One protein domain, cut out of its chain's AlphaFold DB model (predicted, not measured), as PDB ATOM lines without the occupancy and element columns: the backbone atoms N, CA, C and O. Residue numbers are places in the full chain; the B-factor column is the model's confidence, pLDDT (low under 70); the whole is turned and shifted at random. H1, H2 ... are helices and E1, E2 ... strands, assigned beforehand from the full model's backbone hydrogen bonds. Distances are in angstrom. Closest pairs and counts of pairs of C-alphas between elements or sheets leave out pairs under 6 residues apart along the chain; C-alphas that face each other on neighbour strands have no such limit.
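What this domain is: This is residues 6 to 57 of the 60 residues of an uncharacterized protein of Rickettsiales bacterium (UniProt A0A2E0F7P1). Picture a small body made of helix H1 and a short two-stranded hairpin, E1 and E2, from which one long arm, residues 37 to 57, sticks out and ends in a second helix, H2. H1 sits beside E1, the link between E1 and E2 makes a loop at the other end of the hairpin, and H2 is far from both H1 and E1. The printed part has 52 residues with two named helices and two named strands in the order H1, E1, E2, H2; the sheet, E1 - E2, is antiparallel. The class is mixed, helices and strands, with under half of the residues in named elements. The whole is extended, with a radius of gyration of the C-alphas of 16.8 A and spans of 40 by 28 by 23 A.

Where its parts are: Find C-alpha 6 at (-58.077, 49.222, 7.972); from there H1 runs through residues 6 to 13, 10.8 A from first to last C-alpha. Next look at C-alpha 17 at (-51.901, 46.520, 18.970), where E1, residues 17 to 19, begins. E2 holds residues 29 to 31. Each strand has three residues; E1 is 6.5 A long and E2 6.3 A. Read on to H2, residues 48 to 55, also 10.8 A long, which ends at C-alpha 55 at (-20.476, 59.409, 16.816).

How they stand to each other: Start at H1 and look for Ala 11 and Phe 17, whose C-alphas, 6.2 A apart, are the closest of H1 and E1. H1 and E2 are apart, but only just, with their closest C-alphas 8.3 A from each other. E1 and E2 form a hairpin of antiparallel neighbours, with 131 degrees between their directions. C-alphas 18 and 30 face each other at 4.6 A. Check the backbone there: N 19 and O 29 are 2.8 A apart and N 31 and O 17 are 2.8 A apart, both within hydrogen-bond range. H2 is apart from H1 and from E1. In H1 and H2 every O i to N i+4 pair is within hydrogen-bond range.

The domain as a whole: The two C-alphas farthest apart are those of Glu 6 and Lys 48, at 41.5 A. The link from H1 to E1 is tight, that from E1 to E2 is short with 9 residues, and that from E2 to H2, residues 32 to 47, is long. Residues 37 to 57, of which 48 to 55 belong to H2, stand free; without them the body has 31 residues and spans 28 by 25 by 8 A. The printed part has no cut. The mean pLDDT of the printed part is 94.2, and no printed residue is under 70.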
ATOM      1  N   GLU A   6     -56.972  48.511   7.326       95.88
ATOM      2  CA  GLU A   6     -58.077  49.222   7.972       95.88
ATOM      3  C   GLU A   6     -58.201  48.811   9.442       95.88
ATOM      4  O   GLU A   6     -58.235  49.670  10.323       95.88
ATOM      5  N   ILE A   7     -58.174  47.502   9.717       94.25
ATOM      6  CA  ILE A   7     -58.249  46.962  11.081       94.25
ATOM      7  C   ILE A   7     -57.040  47.412  11.910       94.25
ATOM      8  O   ILE A   7     -57.189  47.766  13.079       94.25
ATOM      9  N   ILE A   8     -55.843  47.423  11.318       95.38
ATOM     10  CA  ILE A   8     -54.625  47.887  11.993       95.38
ATOM     11  C   ILE A   8     -54.777  49.354  12.403       95.38
ATOM     12  O   ILE A   8     -54.595  49.680  13.575       95.38
ATOM     13  N   ILE A   9     -55.136  50.231  11.465       96.81
ATOM     14  CA  ILE A   9     -55.283  51.667  11.738       96.81
ATOM     15  C   ILE A   9     -56.333  51.903  12.830       96.81
ATOM     16  O   ILE A   9     -56.080  52.658  13.774       96.81
ATOM     17  N   GLU A  10     -57.480  51.226  12.744       96.25
ATOM     18  CA  GLU A  10     -58.544  51.346  13.739       96.25
ATOM     19  C   GLU A  10     -58.075  50.893  15.130       96.25
ATOM     20  O   GLU A  10     -58.269  51.615  16.113       96.25
ATOM     21  N   ALA A  11     -57.408  49.744  15.229       96.06
ATOM     22  CA  ALA A  11     -56.909  49.230  16.499       96.06
ATOM     23  C   ALA A  11     -55.887  50.179  17.144       96.06
ATOM     24  O   ALA A  11     -56.053  50.545  18.310       96.06
ATOM     25  N   TYR A  12     -54.898  50.662  16.382       96.50
ATOM     26  CA  TYR A  12     -53.900  51.606  16.896       96.50
ATOM     27  C   TYR A  12     -54.532  52.922  17.363       96.50
ATOM     28  O   TYR A  12     -54.093  53.478  18.372       96.50
ATOM     29  N   SER A  13     -55.590  53.397  16.695       97.06
ATOM     30  CA  SER A  13     -56.330  54.595  17.130       97.06
ATOM     31  C   SER A  13     -57.006  54.414  18.496       97.06
ATOM     32  O   SER A  13     -57.116  55.364  19.268       97.06
ATOM     33  N   LYS A  14     -57.394  53.175  18.823       96.69
ATOM     34  CA  LYS A  14     -57.964  52.766  20.116       96.69
ATOM     35  C   LYS A  14     -56.894  52.391  21.146       96.69
ATOM     36  O   LYS A  14     -57.227  51.987  22.253       96.69
ATOM     37  N   GLY A  15     -55.611  52.503  20.796       95.69
ATOM     38  CA  GLY A  15     -54.494  52.076  21.636       95.69
ATOM     39  C   GLY A  15     -54.218  50.570  21.603       95.69
ATOM     40  O   GLY A  15     -53.299  50.115  22.275       95.69
ATOM     41  N   ILE A  16     -54.934  49.783  20.812       96.56
ATOM     42  CA  ILE A  16     -54.791  48.326  20.756       96.56
ATOM     43  C   ILE A  16     -53.755  47.961  19.685       96.56
ATOM     44  O   ILE A  16     -53.714  48.577  18.621       96.56
ATOM     45  N   PHE A  17     -52.910  46.962  19.940       95.62
ATOM     46  CA  PHE A  17     -51.901  46.520  18.970       95.62
ATOM     47  C   PHE A  17     -51.863  44.994  18.828       95.62
ATOM     48  O   PHE A  17     -52.175  44.287  19.789       95.62
ATOM     49  N   PRO A  18     -51.506  44.469  17.642       94.94
ATOM     50  CA  PRO A  18     -51.406  43.038  17.428       94.94
ATOM     51  C   PRO A  18     -50.067  42.522  17.966       94.94
ATOM     52  O   PRO A  18     -49.011  43.076  17.653       94.94
ATOM     53  N   MET A  19     -50.095  41.455  18.755       93.62
ATOM     54  CA  MET A  19     -48.904  40.795  19.278       93.62
ATOM     55  C   MET A  19     -49.178  39.300  19.481       93.62
ATOM     56  O   MET A  19     -50.266  38.911  19.892       93.62
ATOM     57  N   ALA A  20     -48.193  38.465  19.159       93.69
ATOM     58  CA  ALA A  20     -48.200  37.044  19.490       93.69
ATOM     59  C   ALA A  20     -47.636  36.833  20.905       93.69
ATOM     60  O   ALA A  20     -46.752  37.584  21.326       93.69
ATOM     61  N   ASP A  21     -48.095  35.801  21.615       90.94
ATOM     62  CA  ASP A  21     -47.633  35.530  22.986       90.94
ATOM     63  C   ASP A  21     -46.186  35.018  23.026       90.94
ATOM     64  O   ASP A  21     -45.456  35.237  23.994       90.94
ATOM     65  N   SER A  22     -45.737  34.348  21.961       93.75
ATOM     66  CA  SER A  22     -44.362  33.871  21.834       93.75
ATOM     67  C   SER A  22     -43.883  33.870  20.385       93.75
ATOM     68  O   SER A  22     -44.669  33.997  19.449       93.75
ATOM     69  N   HIS A  23     -42.575  33.687  20.194       92.50
ATOM     70  CA  HIS A  23     -41.962  33.632  18.866       92.50
ATOM     71  C   HIS A  23     -42.548  32.538  17.959       92.50
ATOM     72  O   HIS A  23     -42.685  32.758  16.761       92.50
ATOM     73  N   ASN A  24     -42.894  31.378  18.531       94.25
ATOM     74  CA  ASN A  24     -43.388  30.219  17.785       94.25
ATOM     75  C   ASN A  24     -44.919  30.110  17.801       94.25
ATOM     76  O   ASN A  24     -45.454  29.081  17.390       94.25
ATOM     77  N   ASP A  25     -45.624  31.118  18.317       92.69
ATOM     78  CA  ASP A  25     -47.080  31.090  18.349       92.69
ATOM     79  C   ASP A  25     -47.632  31.298  16.927       92.69
ATOM     80  O   ASP A  25     -47.317  32.307  16.287       92.69
ATOM     81  N   PRO A  26     -48.434  30.359  16.392       90.62
ATOM     82  CA  PRO A  26     -49.040  30.518  15.074       90.62
ATOM     83  C   PRO A  26     -50.157  31.577  15.044       90.62
ATOM     84  O   PRO A  26     -50.691  31.870  13.968       90.62
ATOM     85  N   PHE A  27     -50.537  32.146  16.192       90.38
ATOM     86  CA  PHE A  27     -51.614  33.116  16.324       90.38
ATOM     87  C   PHE A  27     -51.122  34.503  16.756       90.38
ATOM     88  O   PHE A  27     -50.115  34.681  17.435       90.38
ATOM     89  N   ILE A  28     -51.886  35.512  16.339       90.56
ATOM     90  CA  ILE A  28     -51.715  36.911  16.729       90.56
ATOM     91  C   ILE A  28     -52.941  37.303  17.539       90.56
ATOM     92  O   ILE A  28     -54.068  37.046  17.108       90.56
ATOM     93  N   TYR A  29     -52.715  37.981  18.657       91.94
ATOM     94  CA  TYR A  29     -53.755  38.489  19.539       91.94
ATOM     95  C   TYR A  29     -53.743  40.015  19.550       91.94
ATOM     96  O   TYR A  29     -52.741  40.651  19.231       91.94
ATOM     97  N   TRP A  30     -54.868  40.617  19.917       93.38
ATOM     98  CA  TRP A  30     -54.968  42.058  20.123       93.38
ATOM     99  C   TRP A  30     -54.752  42.382  21.597       93.38
ATOM    100  O   TRP A  30     -55.447  41.845  22.458       93.38
ATOM    101  N   VAL A  31     -53.800  43.264  21.882       94.88
ATOM    102  CA  VAL A  31     -53.378  43.593  23.243       94.88
ATOM    103  C   VAL A  31     -53.836  44.997  23.616       94.88
ATOM    104  O   VAL A  31     -53.496  45.974  22.944       94.88
ATOM    105  N   ASP A  32     -54.565  45.089  24.729       96.44
ATOM    106  CA  ASP A  32     -54.936  46.339  25.396       96.44
ATOM    107  C   ASP A  32     -54.347  46.374  26.824       96.44
ATOM    108  O   ASP A  32     -54.917  45.811  27.766       96.44
ATOM    109  N   PRO A  33     -53.145  46.948  27.010       94.81
ATOM    110  CA  PRO A  33     -52.466  46.944  28.293       94.81
ATOM    111  C   PRO A  33     -53.056  47.986  29.252       94.81
ATOM    112  O   PRO A  33     -53.065  49.183  28.966       94.81
ATOM    113  N   LYS A  34     -53.411  47.542  30.466       94.62
ATOM    114  CA  LYS A  34     -53.857  48.426  31.562       94.62
ATOM    115  C   LYS A  34     -52.822  49.492  31.941       94.62
ATOM    116  O   LYS A  34     -53.188  50.594  32.331       94.62
ATOM    117  N   ILE A  35     -51.532  49.157  31.856       96.12
ATOM    118  CA  ILE A  35     -50.410  50.074  32.092       96.12
ATOM    119  C   ILE A  35     -49.555  50.095  30.834       96.12
ATOM    120  O   ILE A  35     -49.068  49.053  30.393       96.12
ATOM    121  N   ARG A  36     -49.343  51.284  30.268       95.31
ATOM    122  CA  ARG A  36     -48.580  51.456  29.031       95.31
ATOM    123  C   ARG A  36     -47.174  51.965  29.314       95.31
ATOM    124  O   ARG A  36     -46.999  53.011  29.932       95.31
ATOM    125  N   GLY A  37     -46.176  51.255  28.795       94.31
ATOM    126  CA  GLY A  37     -44.815  51.774  28.719       94.31
ATOM    127  C   GLY A  37     -44.749  52.904  27.692       94.31
ATOM    128  O   GLY A  37     -44.917  52.662  26.501       94.31
ATOM    129  N   ILE A  38     -44.520  54.136  28.148       94.38
ATOM    130  CA  ILE A  38     -44.364  55.315  27.288       94.38
ATOM    131  C   ILE A  38     -42.945  55.849  27.466       94.38
ATOM    132  O   ILE A  38     -42.511  56.128  28.583       94.38
ATOM    133  N   ILE A  39     -42.222  56.019  26.359       94.69
ATOM    134  CA  ILE A  39     -40.919  56.686  26.365       94.69
ATOM    135  C   ILE A  39     -41.155  58.171  26.120       94.69
ATOM    136  O   ILE A  39     -41.517  58.580  25.015       94.69
ATOM    137  N   ASN A  40     -40.917  58.994  27.139       94.94
ATOM    138  CA  ASN A  40     -40.915  60.438  26.957       94.94
ATOM    139  C   ASN A  40     -39.664  60.855  26.171       94.94
ATOM    140  O   ASN A  40     -38.549  60.865  26.693       94.94
ATOM    141  N   LEU A  41     -39.853  61.217  24.901       93.44
ATOM    142  CA  LEU A  41     -38.762  61.564  23.989       93.44
ATOM    143  C   LEU A  41     -37.965  62.796  24.438       93.44
ATOM    144  O   LEU A  41     -36.776  62.886  24.135       93.44
ATOM    145  N   ARG A  42     -38.580  63.727  25.180       94.94
ATOM    146  CA  ARG A  42     -37.888  64.924  25.695       94.94
ATOM    147  C   ARG A  42     -36.954  64.605  26.859       94.94
ATOM    148  O   ARG A  42     -36.001  65.338  27.100       94.94
ATOM    149  N   GLU A  43     -37.216  63.508  27.560       95.19
ATOM    150  CA  GLU A  43     -36.469  63.073  28.743       95.19
ATOM    151  C   GLU A  43     -35.570  61.865  28.462       95.19
ATOM    152  O   GLU A  43     -34.859  61.390  29.350       95.19
ATOM    153  N   PHE A  44     -35.576  61.360  27.227       94.50
ATOM    154  CA  PHE A  44     -34.803  60.190  26.848       94.50
ATOM    155  C   PHE A  44     -33.296  60.426  27.033       94.50
ATOM    156  O   PHE A  44     -32.677  61.291  26.405       94.50
ATOM    157  N   LYS A  45     -32.673  59.617  27.897       94.44
ATOM    158  CA  LYS A  45     -31.245  59.718  28.224       94.44
ATOM    159  C   LYS A  45     -30.424  58.746  27.382       94.44
ATOM    160  O   LYS A  45     -30.426  57.542  27.614       94.44
ATOM    161  N   ILE A  46     -29.628  59.286  26.460       93.38
ATOM    162  CA  ILE A  46     -28.635  58.508  25.708       93.38
ATOM    163  C   ILE A  46     -27.433  58.210  26.610       93.38
ATOM    164  O   ILE A  46     -26.743  59.133  27.060       93.38
ATOM    165  N   SER A  47     -27.142  56.924  26.820       95.81
ATOM    166  CA  SER A  47     -25.974  56.488  27.589       95.81
ATOM    167  C   SER A  47     -24.658  56.970  26.956       95.81
ATOM    168  O   SER A  47     -24.551  57.188  25.744       95.81
ATOM    169  N   LYS A  48     -23.612  57.141  27.775       95.38
ATOM    170  CA  LYS A  48     -22.296  57.615  27.301       95.38
ATOM    171  C   LYS A  48     -21.697  56.682  26.237       95.38
ATOM    172  O   LYS A  48     -21.137  57.164  25.252       95.38
ATOM    173  N   SER A  49     -21.836  55.365  26.414       94.94
ATOM    174  CA  SER A  49     -21.356  54.353  25.464       94.94
ATOM    175  C   SER A  49     -22.121  54.412  24.142       94.94
ATOM    176  O   SER A  49     -21.483  54.474  23.090       94.94
ATOM    177  N   LEU A  50     -23.457  54.508  24.180       94.12
ATOM    178  CA  LEU A  50     -24.277  54.653  22.975       94.12
ATOM    179  C   LEU A  50     -23.909  55.930  22.212       94.12
ATOM    180  O   LEU A  50     -23.685  55.889  21.006       94.12
ATOM    181  N   ARG A  51     -23.717  57.054  22.915       94.50
ATOM    182  CA  ARG A  51     -23.259  58.309  22.297       94.50
ATOM    183  C   ARG A  51     -21.909  58.152  21.588       94.50
ATOM    184  O   ARG A  51     -21.715  58.730  20.521       94.50
ATOM    185  N   LYS A  52     -20.975  57.383  22.161       93.81
ATOM    186  CA  LYS A  52     -19.673  57.090  21.537       93.81
ATOM    187  C   LYS A  52     -19.837  56.254  20.267       93.81
ATOM    188  O   LYS A  52     -19.152  56.538  19.290       93.81
ATOM    189  N   VAL A  53     -20.734  55.266  20.267       94.50
ATOM    190  CA  VAL A  53     -21.035  54.434  19.087       94.50
ATOM    191  C   VAL A  53     -21.670  55.271  17.975       94.50
ATOM    192  O   VAL A  53     -21.168  55.255  16.852       94.50
ATOM    193  N   LEU A  54     -22.693  56.069  18.290       92.44
ATOM    194  CA  LEU A  54     -23.388  56.921  17.317       92.44
ATOM    195  C   LEU A  54     -22.436  57.911  16.628       92.44
ATOM    196  O   LEU A  54     -22.490  58.082  15.413       92.44
ATOM    197  N   LYS A  55     -21.498  58.505  17.377       93.00
ATOM    198  CA  LYS A  55     -20.476  59.409  16.816       93.00
ATOM    199  C   LYS A  55     -19.582  58.751  15.762       93.00
ATOM    200  O   LYS A  55     -19.087  59.452  14.888       93.00
ATOM    201  N   LYS A  56     -19.370  57.433  15.831       94.31
ATOM    202  CA  LYS A  56     -18.562  56.699  14.847       94.31
ATOM    203  C   LYS A  56     -19.313  56.421  13.536       94.31
ATOM    204  O   LYS A  56     -18.689  55.904  12.618       94.31
ATOM    205  N   LYS A  57     -20.620  56.726  13.450       83.62
ATOM    206  CA  LYS A  57     -21.484  56.460  12.280       83.62
ATOM    207  C   LYS A  57     -21.403  55.010  11.769       83.62
ATOM    208  O   LYS A  57     -21.461  54.758  10.575       83.62
TER     209      LYS A  57